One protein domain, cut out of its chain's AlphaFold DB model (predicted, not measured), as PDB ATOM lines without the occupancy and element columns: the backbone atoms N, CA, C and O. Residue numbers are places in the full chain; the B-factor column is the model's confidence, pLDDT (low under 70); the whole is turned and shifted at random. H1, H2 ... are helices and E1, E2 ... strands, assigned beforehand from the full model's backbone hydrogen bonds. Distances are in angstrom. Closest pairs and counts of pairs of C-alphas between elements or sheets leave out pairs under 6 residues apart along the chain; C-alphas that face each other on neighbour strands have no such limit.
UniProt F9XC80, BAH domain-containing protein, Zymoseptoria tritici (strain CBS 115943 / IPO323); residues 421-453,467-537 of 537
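AT A GLANCE: This is residues 421 to 453 and 467 to 537 of the 537 residues of the protein "BAH domain-containing protein" of Zymoseptoria tritici (strain CBS 115943 / IPO323) (UniProt F9XC80). What shape appears? A strongly twisted sheet of four strands has one long helix, H1, packed slantwise on one face, and a tiny hairpin, E1 and E2, precedes the helix at its first end. What makes it up? The printed part has 104 residues, under half in named elements, with one helix and six strands in the order E1 E2 H1 E3 E4 E5 E6; the class is mixed. The sheet, E3 E4 E5 E6, is antiparallel; the whole is compact, with a radius of gyration of the C-alphas of 13.7 A and spans of 38 by 37 by 23 A.

IN THESE COORDINATES: Where is the sheet? E3 is residues 481 to 485, E4 488 to 493, 16.5 A long, E5 510 to 514 and E6 521 to 524, ending at C-alpha 524 (31.462, -3.487, -17.288). Where is the rest? E1 is residues 421 to 423, from C-alpha 421 (31.834, -3.740, -33.746), E2 432 to 434, and H1 435 to 452, 26.1 A long.

HOW THE PARTS SIT: How are strands paired? E3 to E6 form a meander, each strand the antiparallel neighbour and hairpin partner of the one before: N 483 and O 490 are 2.9 A apart, N 491 and O 512 2.9 A, N 513 and O 521 2.8 A. In the hairpin E1 and E2, also antiparallel, N 433 and O 422 are 2.8 A apart. Where is H1? It makes two layers, a helix on one face of the sheet, at a height over the sheet of 6.9 A; the closest C-alphas of H1 and E3, Glu 440 and Ala 483, are 5.2 A apart. It lies over E3 and E4, slantwise to the strands at 33 degrees to E4 on the local plane, and every O i to N i+4 pair in it is within hydrogen-bond range. What is apart? E2 is apart from E3, for instance.

THE WHOLE: Is the printed part unbroken? Residues 454 to 466 are not printed, with 20.4 A between C-alphas 453 and 467. Which link is long? E4 to E5, 16 residues. Where is confidence low? Residues under 70 include 467 to 478 and 496 to 507.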
ATOM      1  N   ILE A 421      31.732  -5.122 -34.234       80.44
ATOM      2  CA  ILE A 421      31.834  -3.740 -33.746       80.44
ATOM      3  C   ILE A 421      30.583  -3.347 -32.947       80.44
ATOM      4  O   ILE A 421      29.485  -3.811 -33.240       80.44
ATOM      5  N   LEU A 422      30.754  -2.465 -31.962       81.12
ATOM      6  CA  LEU A 422      29.680  -1.808 -31.206       81.12
ATOM      7  C   LEU A 422      29.829  -0.289 -31.317       81.12
ATOM      8  O   LEU A 422      30.955   0.205 -31.390       81.12
ATOM      9  N   GLN A 423      28.723   0.456 -31.292       83.75
ATOM     10  CA  GLN A 423      28.772   1.909 -31.121       83.75
ATOM     11  C   GLN A 423      28.833   2.250 -29.628       83.75
ATOM     12  O   GLN A 423      28.178   1.608 -28.812       83.75
ATOM     13  N   CYS A 424      29.591   3.278 -29.255       85.50
ATOM     14  CA  CYS A 424      29.501   3.842 -27.911       85.50
ATOM     15  C   CYS A 424      28.167   4.587 -27.714       85.50
ATOM     16  O   CYS A 424      27.864   5.515 -28.469       85.50
ATOM     17  N   SER A 425      27.413   4.205 -26.678       85.75
ATOM     18  CA  SER A 425      26.096   4.759 -26.319       85.75
ATOM     19  C   SER A 425      26.133   6.257 -25.971       85.75
ATOM     20  O   SER A 425      25.149   6.965 -26.177       85.75
ATOM     21  N   ASP A 426      27.282   6.755 -25.497       86.44
ATOM     22  CA  ASP A 426      27.549   8.169 -25.214       86.44
ATOM     23  C   ASP A 426      27.285   9.050 -26.458       86.44
ATOM     24  O   ASP A 426      28.030   8.947 -27.445       86.44
ATOM     25  N   PRO A 427      26.275   9.949 -26.430       86.25
ATOM     26  CA  PRO A 427      25.934  10.807 -27.563       86.25
ATOM     27  C   PRO A 427      27.058  11.748 -28.008       86.25
ATOM     28  O   PRO A 427      27.077  12.136 -29.173       86.25
ATOM     29  N   ALA A 428      27.991  12.102 -27.115       88.75
ATOM     30  CA  ALA A 428      29.152  12.928 -27.446       88.75
ATOM     31  C   ALA A 428      30.327  12.108 -28.009       88.75
ATOM     32  O   ALA A 428      31.257  12.685 -28.576       88.75
ATOM     33  N   CYS A 429      30.302  10.776 -27.868       87.56
ATOM     34  CA  CYS A 429      31.322   9.890 -28.422       87.56
ATOM     35  C   CYS A 429      30.881   9.259 -29.748       87.56
ATOM     36  O   CYS A 429      31.549   9.469 -30.757       87.56
ATOM     37  N   ARG A 430      29.799   8.460 -29.746       83.88
ATOM     38  CA  ARG A 430      29.228   7.733 -30.907       83.88
ATOM     39  C   ARG A 430      30.212   6.935 -31.793       83.88
ATOM     40  O   ARG A 430      29.841   6.488 -32.878       83.88
ATOM     41  N   LYS A 431      31.448   6.703 -31.342       84.69
ATOM     42  CA  LYS A 431      32.474   5.959 -32.089       84.69
ATOM     43  C   LYS A 431      32.184   4.462 -32.126       84.69
ATOM     44  O   LYS A 431      31.706   3.900 -31.142       84.69
ATOM     45  N   TRP A 432      32.546   3.831 -33.240       84.06
ATOM     46  CA  TRP A 432      32.535   2.380 -33.396       84.06
ATOM     47  C   TRP A 432      33.784   1.741 -32.778       84.06
ATOM     48  O   TRP A 432      34.869   2.329 -32.759       84.06
ATOM     49  N   LEU A 433      33.612   0.544 -32.221       85.06
ATOM     50  CA  LEU A 433      34.599  -0.147 -31.398       85.06
ATOM     51  C   LEU A 433      34.582  -1.648 -31.683       85.06
ATOM     52  O   LEU A 433      33.599  -2.323 -31.383       85.06
ATOM     53  N   HIS A 434      35.695  -2.194 -32.172       82.69
ATOM     54  CA  HIS A 434      35.889  -3.642 -32.247       82.69
ATOM     55  C   HIS A 434      35.824  -4.261 -30.846       82.69
ATOM     56  O   HIS A 434      36.647  -3.938 -29.982       82.69
ATOM     57  N   VAL A 435      34.920  -5.219 -30.631       84.62
ATOM     58  CA  VAL A 435      34.762  -5.905 -29.334       84.62
ATOM     59  C   VAL A 435      36.057  -6.626 -28.930       84.62
ATOM     60  O   VAL A 435      36.458  -6.613 -27.766       84.62
ATOM     61  N   LYS A 436      36.795  -7.145 -29.921       84.31
ATOM     62  CA  LYS A 436      38.148  -7.695 -29.758       84.31
ATOM     63  C   LYS A 436      39.143  -6.689 -29.166       84.31
ATOM     64  O   LYS A 436      39.925  -7.071 -28.303       84.31
ATOM     65  N   CYS A 437      39.097  -5.414 -29.557       86.81
ATOM     66  CA  CYS A 437      39.992  -4.392 -29.008       86.81
ATOM     67  C   CYS A 437      39.608  -3.986 -27.575       86.81
ATOM     68  O   CYS A 437      40.492  -3.666 -26.779       86.81
ATOM     69  N   ILE A 438      38.320  -4.063 -27.209       89.31
ATOM     70  CA  ILE A 438      37.883  -3.911 -25.810       89.31
ATOM     71  C   ILE A 438      38.427  -5.076 -24.964       89.31
ATOM     72  O   ILE A 438      39.027  -4.847 -23.908       89.31
ATOM     73  N   ALA A 439      38.334  -6.309 -25.475       88.31
ATOM     74  CA  ALA A 439      38.915  -7.492 -24.839       88.31
ATOM     75  C   ALA A 439      40.445  -7.388 -24.673       88.31
ATOM     76  O   ALA A 439      40.979  -7.619 -23.586       88.31
ATOM     77  N   GLU A 440      41.162  -6.979 -25.722       89.44
ATOM     78  CA  GLU A 440      42.616  -6.766 -25.685       89.44
ATOM     79  C   GLU A 440      43.011  -5.686 -24.670       89.44
ATOM     80  O   GLU A 440      43.959  -5.882 -23.904       89.44
ATOM     81  N   ARG A 441      42.261  -4.576 -24.598       90.50
ATOM     82  CA  ARG A 441      42.497  -3.502 -23.623       90.50
ATOM     83  C   ARG A 441      42.322  -3.980 -22.181       90.50
ATOM     84  O   ARG A 441      43.114  -3.582 -21.326       90.50
ATOM     85  N   ALA A 442      41.321  -4.814 -21.908       89.81
ATOM     86  CA  ALA A 442      41.065  -5.367 -20.578       89.81
ATOM     87  C   ALA A 442      42.120  -6.404 -20.158       89.81
ATOM     88  O   ALA A 442      42.697  -6.285 -19.077       89.81
ATOM     89  N   ALA A 443      42.463  -7.354 -21.040       89.06
ATOM     90  CA  ALA A 443      43.544  -8.313 -20.790       89.06
ATOM     91  C   ALA A 443      44.897  -7.606 -20.560       89.06
ATOM     92  O   ALA A 443      45.685  -8.024 -19.711       89.06
ATOM     93  N   GLN A 444      45.149  -6.504 -21.277       90.00
ATOM     94  CA  GLN A 444      46.321  -5.653 -21.071       90.00
ATOM     95  C   GLN A 444      46.301  -4.954 -19.697       90.00
ATOM     96  O   GLN A 444      47.311  -5.012 -19.000       90.00
ATOM     97  N   ARG A 445      45.167  -4.375 -19.257       89.31
ATOM     98  CA  ARG A 445      45.045  -3.752 -17.917       89.31
ATOM     99  C   ARG A 445      45.422  -4.716 -16.788       89.31
ATOM    100  O   ARG A 445      46.284  -4.385 -15.979       89.31
ATOM    101  N   ALA A 446      44.854  -5.921 -16.776       87.25
ATOM    102  CA  ALA A 446      45.125  -6.913 -15.729       87.25
ATOM    103  C   ALA A 446      46.602  -7.371 -15.691       87.25
ATOM    104  O   ALA A 446      47.183  -7.582 -14.619       87.25
ATOM    105  N   ALA A 447      47.246  -7.460 -16.862       86.94
ATOM    106  CA  ALA A 447      48.681  -7.713 -16.960       86.94
ATOM    107  C   ALA A 447      49.521  -6.542 -16.402       86.94
ATOM    108  O   ALA A 447      50.501  -6.770 -15.689       86.94
ATOM    109  N   ASP A 448      49.125  -5.296 -16.674       87.19
ATOM    110  CA  ASP A 448      49.851  -4.099 -16.231       87.19
ATOM    111  C   ASP A 448      49.706  -3.854 -14.715       87.19
ATOM    112  O   ASP A 448      50.698  -3.584 -14.026       87.19
ATOM    113  N   GLU A 449      48.505  -4.026 -14.160       81.31
ATOM    114  CA  GLU A 449      48.199  -3.875 -12.725       81.31
ATOM    115  C   GLU A 449      48.968  -4.893 -11.855       81.31
ATOM    116  O   GLU A 449      49.470  -4.567 -10.772       81.31
ATOM    117  N   THR A 450      49.184  -6.108 -12.366       71.50
ATOM    118  CA  THR A 450      50.012  -7.124 -11.686       71.50
ATOM    119  C   THR A 450      51.520  -7.007 -11.957       71.50
ATOM    120  O   THR A 450      52.326  -7.660 -11.289       71.50
ATOM    121  N   SER A 451      51.933  -6.111 -12.863       65.75
ATOM    122  CA  SER A 451      53.340  -5.710 -13.029       65.75
ATOM    123  C   SER A 451      53.739  -4.563 -12.087       65.75
ATOM    124  O   SER A 451      54.840  -4.565 -11.527       65.75
ATOM    125  N   THR A 452      52.832  -3.604 -11.866       56.66
ATOM    126  CA  THR A 452      53.075  -2.390 -11.064       56.66
ATOM    127  C   THR A 452      53.059  -2.660  -9.562       56.66
ATOM    128  O   THR A 452      53.897  -2.126  -8.839       56.66
ATOM    129  N   THR A 453      52.219  -3.584  -9.091       52.47
ATOM    130  CA  THR A 453      52.179  -4.040  -7.684       52.47
ATOM    131  C   THR A 453      53.494  -4.652  -7.169       52.47
ATOM    132  O   THR A 453      53.667  -4.790  -5.960       52.47
ATOM    133  N   ARG A 467      31.814  -2.258  -8.168       39.06
ATOM    134  CA  ARG A 467      31.762  -3.718  -7.999       39.06
ATOM    135  C   ARG A 467      30.566  -4.234  -8.819       39.06
ATOM    136  O   ARG A 467      29.461  -3.754  -8.545       39.06
ATOM    137  N   PRO A 468      30.747  -5.185  -9.754       45.03
ATOM    138  CA  PRO A 468      29.645  -5.732 -10.538       45.03
ATOM    139  C   PRO A 468      28.533  -6.257  -9.635       45.03
ATOM    140  O   PRO A 468      28.793  -6.917  -8.623       45.03
ATOM    141  N   LYS A 469      27.285  -5.957  -9.997       45.94
ATOM    142  CA  LYS A 469      26.090  -6.355  -9.242       45.94
ATOM    143  C   LYS A 469      25.429  -7.615  -9.809       45.94
ATOM    144  O   LYS A 469      24.213  -7.653  -9.900       45.94
ATOM    145  N   ASN A 470      26.230  -8.610 -10.186       42.28
ATOM    146  CA  ASN A 470      25.898 -10.038 -10.258       42.28
ATOM    147  C   ASN A 470      27.177 -10.801 -10.643       42.28
ATOM    148  O   ASN A 470      27.981 -10.295 -11.415       42.28
ATOM    149  N   LEU A 471      27.376 -12.005 -10.097       48.50
ATOM    150  CA  LEU A 471      28.415 -12.957 -10.539       48.50
ATOM    151  C   LEU A 471      27.785 -14.261 -11.064       48.50
ATOM    152  O   LEU A 471      28.446 -15.284 -11.203       48.50
ATOM    153  N   THR A 472      26.478 -14.236 -11.338       44.72
ATOM    154  CA  THR A 472      25.675 -15.398 -11.739       44.72
ATOM    155  C   THR A 472      25.742 -15.608 -13.252       44.72
ATOM    156  O   THR A 472      24.722 -15.672 -13.934       44.72
ATOM    157  N   ILE A 473      26.961 -15.685 -13.785       51.12
ATOM    158  CA  ILE A 473      27.188 -15.907 -15.212       51.12
ATOM    159  C   ILE A 473      27.023 -17.398 -15.507       51.12
ATOM    160  O   ILE A 473      27.641 -18.251 -14.866       51.12
ATOM    161  N   SER A 474      26.196 -17.726 -16.500       47.25
ATOM    162  CA  SER A 474      26.111 -19.091 -17.012       47.25
ATOM    163  C   SER A 474      27.424 -19.454 -17.708       47.25
ATOM    164  O   SER A 474      27.717 -18.948 -18.790       47.25
ATOM    165  N   ALA A 475      28.189 -20.391 -17.140       46.25
ATOM    166  CA  ALA A 475      29.428 -20.929 -17.722       46.25
ATOM    167  C   ALA A 475      29.196 -21.796 -18.989       46.25
ATOM    168  O   ALA A 475      29.940 -22.734 -19.270       46.25
ATOM    169  N   THR A 476      28.114 -21.530 -19.721       50.72
ATOM    170  CA  THR A 476      27.631 -22.266 -20.899       50.72
ATOM    171  C   THR A 476      27.309 -21.324 -22.070       50.72
ATOM    172  O   THR A 476      27.122 -21.790 -23.193       50.72
ATOM    173  N   SER A 477      27.275 -20.004 -21.850       56.91
ATOM    174  CA  SER A 477      27.187 -19.014 -22.930       56.91
ATOM    175  C   SER A 477      28.523 -18.933 -23.695       56.91
ATOM    176  O   SER A 477      29.580 -18.939 -23.065       56.91
ATOM    177  N   PRO A 478      28.530 -18.847 -25.038       66.12
ATOM    178  CA  PRO A 478      29.749 -18.584 -25.800       66.12
ATOM    179  C   PRO A 478      30.153 -17.105 -25.687       66.12
ATOM    180  O   PRO A 478      29.322 -16.216 -25.859       66.12
ATOM    181  N   ALA A 479      31.437 -16.833 -25.439       73.19
ATOM    182  CA  ALA A 479      31.975 -15.474 -25.490       73.19
ATOM    183  C   ALA A 479      32.020 -14.969 -26.942       73.19
ATOM    184  O   ALA A 479      32.553 -15.652 -27.816       73.19
ATOM    185  N   VAL A 480      31.516 -13.759 -27.199       74.25
ATOM    186  CA  VAL A 480      31.467 -13.150 -28.544       74.25
ATOM    187  C   VAL A 480      32.855 -12.706 -29.014       74.25
ATOM    188  O   VAL A 480      33.139 -12.726 -30.209       74.25
ATOM    189  N   ALA A 481      33.748 -12.355 -28.084       77.75
ATOM    190  CA  ALA A 481      35.162 -12.117 -28.365       77.75
ATOM    191  C   ALA A 481      36.048 -12.622 -27.218       77.75
ATOM    192  O   ALA A 481      35.667 -12.557 -26.050       77.75
ATOM    193  N   LYS A 482      37.266 -13.065 -27.548       84.62
ATOM    194  CA  LYS A 482      38.281 -13.490 -26.577       84.62
ATOM    195  C   LYS A 482      39.653 -12.930 -26.937       84.62
ATOM    196  O   LYS A 482      40.085 -13.030 -28.084       84.62
ATOM    197  N   ALA A 483      40.350 -12.389 -25.945       85.31
ATOM    198  CA  ALA A 483      41.722 -11.899 -26.055       85.31
ATOM    199  C   ALA A 483      42.594 -12.465 -24.928       85.31
ATOM    200  O   ALA A 483      42.089 -12.881 -23.883       85.31
ATOM    201  N   SER A 484      43.915 -12.471 -25.115       85.81
ATOM    202  CA  SER A 484      44.857 -12.903 -24.081       85.81
ATOM    203  C   SER A 484      46.128 -12.058 -24.047       85.81
ATOM    204  O   SER A 484      46.648 -11.626 -25.079       85.81
ATOM    205  N   LYS A 485      46.646 -11.822 -22.836       86.81
ATOM    206  CA  LYS A 485      47.911 -11.120 -22.604       86.81
ATOM    207  C   LYS A 485      48.692 -11.806 -21.487       86.81
ATOM    208  O   LYS A 485      48.329 -11.740 -20.314       86.81
ATOM    209  N   GLY A 486      49.784 -12.476 -21.857       86.19
ATOM    210  CA  GLY A 486      50.558 -13.288 -20.918       86.19
ATOM    211  C   GLY A 486      49.694 -14.408 -20.335       86.19
ATOM    212  O   GLY A 486      49.243 -15.282 -21.069       86.19
ATOM    213  N   THR A 487      49.460 -14.361 -19.026       87.00
ATOM    214  CA  THR A 487      48.619 -15.308 -18.275       87.00
ATOM    215  C   THR A 487      47.159 -14.875 -18.117       87.00
ATOM    216  O   THR A 487      46.394 -15.607 -17.496       87.00
ATOM    217  N   TYR A 488      46.769 -13.701 -18.620       87.62
ATOM    218  CA  TYR A 488      45.399 -13.194 -18.516       87.62
ATOM    219  C   TYR A 488      44.613 -13.454 -19.794       87.62
ATOM    220  O   TYR A 488      45.132 -13.261 -20.898       87.62
ATOM    221  N   THR A 489      43.349 -13.839 -19.647       87.38
ATOM    222  CA  THR A 489      42.376 -13.921 -20.740       87.38
ATOM    223  C   THR A 489      41.179 -13.044 -20.421       87.38
ATOM    224  O   THR A 489      40.653 -13.126 -19.314       87.38
ATOM    225  N   ALA A 490      40.741 -12.248 -21.392       87.81
ATOM    226  CA  ALA A 490      39.509 -11.481 -21.298       87.81
ATOM    227  C   ALA A 490      38.491 -12.009 -22.317       87.81
ATOM    228  O   ALA A 490      38.833 -12.209 -23.487       87.81
ATOM    229  N   GLU A 491      37.266 -12.246 -21.865       86.50
ATOM    230  CA  GLU A 491      36.164 -12.834 -22.627       86.50
ATOM    231  C   GLU A 491      34.952 -11.907 -22.546       86.50
ATOM    232  O   GLU A 491      34.491 -11.590 -21.453       86.50
ATOM    233  N   VAL A 492      34.459 -11.436 -23.694       84.81
ATOM    234  CA  VAL A 492      33.302 -10.534 -23.762       84.81
ATOM    235  C   VAL A 492      32.041 -11.330 -24.051       84.81
ATOM    236  O   VAL A 492      31.984 -12.081 -25.027       84.81
ATOM    237  N   PHE A 493      31.018 -11.097 -23.242       83.56
ATOM    238  CA  PHE A 493      29.675 -11.632 -23.399       83.56
ATOM    239  C   PHE A 493      28.753 -10.460 -23.714       83.56
ATOM    240  O   PHE A 493      28.859  -9.407 -23.090       83.56
ATOM    241  N   LEU A 494      27.889 -10.622 -24.714       78.06
ATOM    242  CA  LEU A 494      26.950  -9.586 -25.139       78.06
ATOM    243  C   LEU A 494      25.532 -10.129 -25.032       78.06
ATOM    244  O   LEU A 494      25.256 -11.259 -25.454       78.06
ATOM    245  N   LYS A 495      24.636  -9.321 -24.473       74.62
ATOM    246  CA  LYS A 495      23.252  -9.707 -24.204       74.62
ATOM    247  C   LYS A 495      22.541 -10.185 -25.473       74.62
ATOM    248  O   LYS A 495      22.588  -9.542 -26.518       74.62
ATOM    249  N   GLY A 496      21.871 -11.335 -25.388       63.84
ATOM    250  CA  GLY A 496      21.058 -11.871 -26.489       63.84
ATOM    251  C   GLY A 496      21.816 -12.355 -27.740       63.84
ATOM    252  O   GLY A 496      21.165 -12.754 -28.707       63.84
ATOM    253  N   LEU A 497      23.156 -12.362 -27.753       61.62
ATOM    254  CA  LEU A 497      23.951 -12.923 -28.853       61.62
ATOM    255  C   LEU A 497      24.353 -14.381 -28.565       61.62
ATOM    256  O   LEU A 497      25.292 -14.649 -27.820       61.62
ATOM    257  N   THR A 498      23.668 -15.330 -29.211       54.31
ATOM    258  CA  THR A 498      24.001 -16.768 -29.196       54.31
ATOM    259  C   THR A 498      23.825 -17.412 -30.563       54.31
ATOM    260  O   THR A 498      22.792 -17.238 -31.202       54.31
ATOM    261  N   GLU A 499      24.796 -18.236 -30.967       48.53
ATOM    262  CA  GLU A 499      24.711 -19.058 -32.187       48.53
ATOM    263  C   GLU A 499      24.254 -20.504 -31.946       48.53
ATOM    264  O   GLU A 499      23.867 -21.195 -32.884       48.53
ATOM    265  N   SER A 500      24.333 -20.999 -30.707       44.25
ATOM    266  CA  SER A 500      23.996 -22.390 -30.386       44.25
ATOM    267  C   SER A 500      22.555 -22.498 -29.880       44.25
ATOM    268  O   SER A 500      22.269 -21.929 -28.827       44.25
ATOM    269  N   PRO A 501      21.680 -23.311 -30.511       44.44
ATOM    270  CA  PRO A 501      20.337 -23.621 -29.997       44.44
ATOM    271  C   PRO A 501      20.315 -24.312 -28.620       44.44
ATOM    272  O   PRO A 501      19.246 -24.580 -28.081       44.44
ATOM    273  N   GLN A 502      21.487 -24.661 -28.082       44.34
ATOM    274  CA  GLN A 502      21.683 -25.373 -26.818       44.34
ATOM    275  C   GLN A 502      22.389 -24.509 -25.754       44.34
ATOM    276  O   GLN A 502      22.528 -24.953 -24.617       44.34
ATOM    277  N   ALA A 503      22.851 -23.302 -26.101       54.66
ATOM    278  CA  ALA A 503      23.474 -22.379 -25.153       54.66
ATOM    279  C   ALA A 503      22.462 -21.335 -24.671       54.66
ATOM    280  O   ALA A 503      21.713 -20.774 -25.467       54.66
ATOM    281  N   GLN A 504      22.475 -21.039 -23.371       55.22
ATOM    282  CA  GLN A 504      21.715 -19.911 -22.835       55.22
ATOM    283  C   GLN A 504      22.375 -18.590 -23.268       55.22
ATOM    284  O   GLN A 504      23.608 -18.488 -23.199       55.22
ATOM    285  N   PRO A 505      21.605 -17.577 -23.703       58.81
ATOM    286  CA  PRO A 505      22.150 -16.261 -24.004       58.81
ATOM    287  C   PRO A 505      22.670 -15.578 -22.741       58.81
ATOM    288  O   PRO A 505      22.129 -15.766 -21.651       58.81
ATOM    289  N   ALA A 506      23.701 -14.746 -22.900       62.34
ATOM    290  CA  ALA A 506      24.112 -13.838 -21.840       62.34
ATOM    291  C   ALA A 506      22.948 -12.887 -21.508       62.34
ATOM    292  O   ALA A 506      22.273 -12.376 -22.409       62.34
ATOM    293  N   THR A 507      22.697 -12.667 -20.217       64.00
ATOM    294  CA  THR A 507      21.604 -11.803 -19.735       64.00
ATOM    295  C   THR A 507      21.991 -10.325 -19.691       64.00
ATOM    296  O   THR A 507      21.109  -9.467 -19.630       64.00
ATOM    297  N   HIS A 508      23.293 -10.036 -19.740       70.44
ATOM    298  CA  HIS A 508      23.905  -8.712 -19.668       70.44
ATOM    299  C   HIS A 508      25.091  -8.643 -20.638       70.44
ATOM    300  O   HIS A 508      25.689  -9.675 -20.956       70.44
ATOM    301  N   THR A 509      25.450  -7.437 -21.075       81.88
ATOM    302  CA  THR A 509      26.754  -7.179 -21.695       81.88
ATOM    303  C   THR A 509      27.827  -6.956 -20.627       81.88
ATOM    304  O   THR A 509      27.742  -6.033 -19.819       81.88
ATOM    305  N   GLU A 510      28.855  -7.804 -20.622       85.69
ATOM    306  CA  GLU A 510      29.938  -7.786 -19.634       85.69
ATOM    307  C   GLU A 510      31.240  -8.384 -20.188       85.69
ATOM    308  O   GLU A 510      31.273  -9.011 -21.252       85.69
ATOM    309  N   ILE A 511      32.346  -8.187 -19.470       86.94
ATOM    310  CA  ILE A 511      33.656  -8.733 -19.841       86.94
ATOM    311  C   ILE A 511      34.310  -9.457 -18.665       86.94
ATOM    312  O   ILE A 511      34.701  -8.837 -17.684       86.94
ATOM    313  N   ILE A 512      34.479 -10.773 -18.766       87.69
ATOM    314  CA  ILE A 512      35.152 -11.576 -17.741       87.69
ATOM    315  C   ILE A 512      36.662 -11.507 -17.949       87.69
ATOM    316  O   ILE A 512      37.159 -11.796 -19.038       87.69
ATOM    317  N   ILE A 513      37.403 -11.183 -16.892       87.50
ATOM    318  CA  ILE A 513      38.863 -11.235 -16.847       87.50
ATOM    319  C   ILE A 513      39.289 -12.393 -15.940       87.50
ATOM    320  O   ILE A 513      39.085 -12.363 -14.726       87.50
ATOM    321  N   SER A 514      39.939 -13.395 -16.531       88.81
ATOM    322  CA  SER A 514      40.495 -14.556 -15.827       88.81
ATOM    323  C   SER A 514      42.021 -14.468 -15.781       88.81
ATOM    324  O   SER A 514      42.671 -14.202 -16.796       88.81
ATOM    325  N   GLY A 515      42.598 -14.688 -14.597       85.19
ATOM    326  CA  GLY A 515      44.045 -14.701 -14.355       85.19
ATOM    327  C   GLY A 515      44.570 -16.079 -13.935       85.19
ATOM    328  O   GLY A 515      43.790 -17.011 -13.771       85.19
ATOM    329  N   PRO A 516      45.891 -16.230 -13.717       76.94
ATOM    330  CA  PRO A 516      46.493 -17.535 -13.422       76.94
ATOM    331  C   PRO A 516      46.139 -18.093 -12.033       76.94
ATOM    332  O   PRO A 516      46.112 -19.306 -11.861       76.94
ATOM    333  N   ASN A 517      45.893 -17.216 -11.050       67.56
ATOM    334  CA  ASN A 517      45.800 -17.562  -9.623       67.56
ATOM    335  C   ASN A 517      44.579 -16.922  -8.918       67.56
ATOM    336  O   ASN A 517      44.609 -16.749  -7.702       67.56
ATOM    337  N   GLY A 518      43.557 -16.475  -9.654       66.44
ATOM    338  CA  GLY A 518      42.440 -15.701  -9.093       66.44
ATOM    339  C   GLY A 518      41.093 -16.079  -9.697       66.44
ATOM    340  O   GLY A 518      41.037 -16.605 -10.807       66.44
ATOM    341  N   GLU A 519      40.019 -15.805  -8.957       75.00
ATOM    342  CA  GLU A 519      38.647 -15.966  -9.443       75.00
ATOM    343  C   GLU A 519      38.377 -15.044 -10.652       75.00
ATOM    344  O   GLU A 519      38.957 -13.956 -10.730       75.00
ATOM    345  N   PRO A 520      37.520 -15.459 -11.604       82.81
ATOM    346  CA  PRO A 520      37.156 -14.634 -12.753       82.81
ATOM    347  C   PRO A 520      36.441 -13.350 -12.308       82.81
ATOM    348  O   PRO A 520      35.385 -13.400 -11.678       82.81
ATOM    349  N   GLN A 521      37.000 -12.190 -12.659       82.44
ATOM    350  CA  GLN A 521      36.414 -10.885 -12.351       82.44
ATOM    351  C   GLN A 521      35.563 -10.399 -13.526       82.44
ATOM    352  O   GLN A 521      36.089 -10.171 -14.614       82.44
ATOM    353  N   ALA A 522      34.265 -10.193 -13.298       84.06
ATOM    354  CA  ALA A 522      33.406  -9.484 -14.241       84.06
ATOM    355  C   ALA A 522      33.742  -7.977 -14.283       84.06
ATOM    356  O   ALA A 522      33.951  -7.332 -13.256       84.06
ATOM    357  N   GLU A 523      33.852  -7.467 -15.502       85.88
ATOM    358  CA  GLU A 523      33.974  -6.098 -16.010       85.88
ATOM    359  C   GLU A 523      32.682  -5.505 -16.589       85.88
ATOM    360  O   GLU A 523      31.998  -6.206 -17.330       85.88
ATOM    361  N   GLU A 524      32.408  -4.212 -16.422       85.94
ATOM    362  CA  GLU A 524      31.462  -3.487 -17.288       85.94
ATOM    363  C   GLU A 524      32.128  -3.144 -18.637       85.94
ATOM    364  O   GLU A 524      33.285  -2.702 -18.671       85.94
ATOM    365  N   LEU A 525      31.434  -3.349 -19.763       86.00
ATOM    366  CA  LEU A 525      32.012  -3.124 -21.092       86.00
ATOM    367  C   LEU A 525      32.136  -1.616 -21.377       86.00
ATOM    368  O   LEU A 525      31.145  -0.937 -21.608       86.00
ATOM    369  N   CYS A 526      33.359  -1.082 -21.357       88.38
ATOM    370  CA  CYS A 526      33.611   0.360 -21.459       88.38
ATOM    371  C   CYS A 526      34.183   0.786 -22.824       88.38
ATOM    372  O   CYS A 526      35.002   0.088 -23.429       88.38
ATOM    373  N   CYS A 527      33.814   1.989 -23.268       88.44
ATOM    374  CA  CYS A 527      34.326   2.639 -24.471       88.44
ATOM    375  C   CYS A 527      35.833   2.931 -24.390       88.44
ATOM    376  O   CYS A 527      36.311   3.534 -23.430       88.44
ATOM    377  N   LEU A 528      36.583   2.599 -25.450       89.31
ATOM    378  CA  LEU A 528      38.034   2.832 -25.523       89.31
ATOM    379  C   LEU A 528      38.442   4.314 -25.618       89.31
ATOM    380  O   LEU A 528      39.623   4.616 -25.460       89.31
ATOM    381  N   PHE A 529      37.500   5.223 -25.902       87.00
ATOM    382  CA  PHE A 529      37.772   6.648 -26.133       87.00
ATOM    383  C   PHE A 529      37.289   7.582 -25.016       87.00
ATOM    384  O   PHE A 529      37.962   8.575 -24.755       87.00
ATOM    385  N   CYS A 530      36.149   7.299 -24.375       89.44
ATOM    386  CA  CYS A 530      35.604   8.119 -23.281       89.44
ATOM    387  C   CYS A 530      35.473   7.385 -21.936       89.44
ATOM    388  O   CYS A 530      35.067   8.004 -20.958       89.44
ATOM    389  N   ASP A 531      35.826   6.093 -21.857       88.19
ATOM    390  CA  ASP A 531      35.678   5.240 -20.663       88.19
ATOM    391  C   ASP A 531      34.223   5.087 -20.133       88.19
ATOM    392  O   ASP A 531      33.999   4.357 -19.164       88.19
ATOM    393  N   THR A 532      33.224   5.693 -20.783       88.50
ATOM    394  CA  THR A 532      31.788   5.473 -20.528       88.50
ATOM    395  C   THR A 532      31.403   4.009 -20.803       88.50
ATOM    396  O   THR A 532      31.911   3.435 -21.775       88.50
ATOM    397  N   PRO A 533      30.519   3.387 -19.998       86.25
ATOM    398  CA  PRO A 533      29.900   2.103 -20.326       86.25
ATOM    399  C   PRO A 533      29.229   2.091 -21.706       86.25
ATOM    400  O   PRO A 533      28.807   3.127 -22.224       86.25
ATOM    401  N   ILE A 534      29.147   0.906 -22.302       84.75
ATOM    402  CA  ILE A 534      28.347   0.617 -23.492       84.75
ATOM    403  C   ILE A 534      27.093  -0.101 -22.994       84.75
ATOM    404  O   ILE A 534      27.188  -1.191 -22.429       84.75
ATOM    405  N   GLU A 535      25.942   0.545 -23.149       77.88
ATOM    406  CA  GLU A 535      24.649   0.046 -22.677       77.88
ATOM    407  C   GLU A 535      24.007  -0.921 -23.690       77.88
ATOM    408  O   GLU A 535      24.330  -0.918 -24.878       77.88
ATOM    409  N   ASP A 536      23.105  -1.772 -23.195       61.47
ATOM    410  CA  ASP A 536      22.398  -2.799 -23.968       61.47
ATOM    411  C   ASP A 536      21.157  -2.237 -24.708       61.47
ATOM    412  O   ASP A 536      20.032  -2.427 -24.225       61.47
ATOM    413  N   ASP A 537      21.373  -1.593 -25.865       48.19
ATOM    414  CA  ASP A 537      20.337  -1.208 -26.858       48.19
ATOM    415  C   ASP A 537      19.787  -2.426 -27.653       48.19
ATOM    416  O   ASP A 537      20.581  -3.101 -28.354       48.19
TER     417      ASP A 537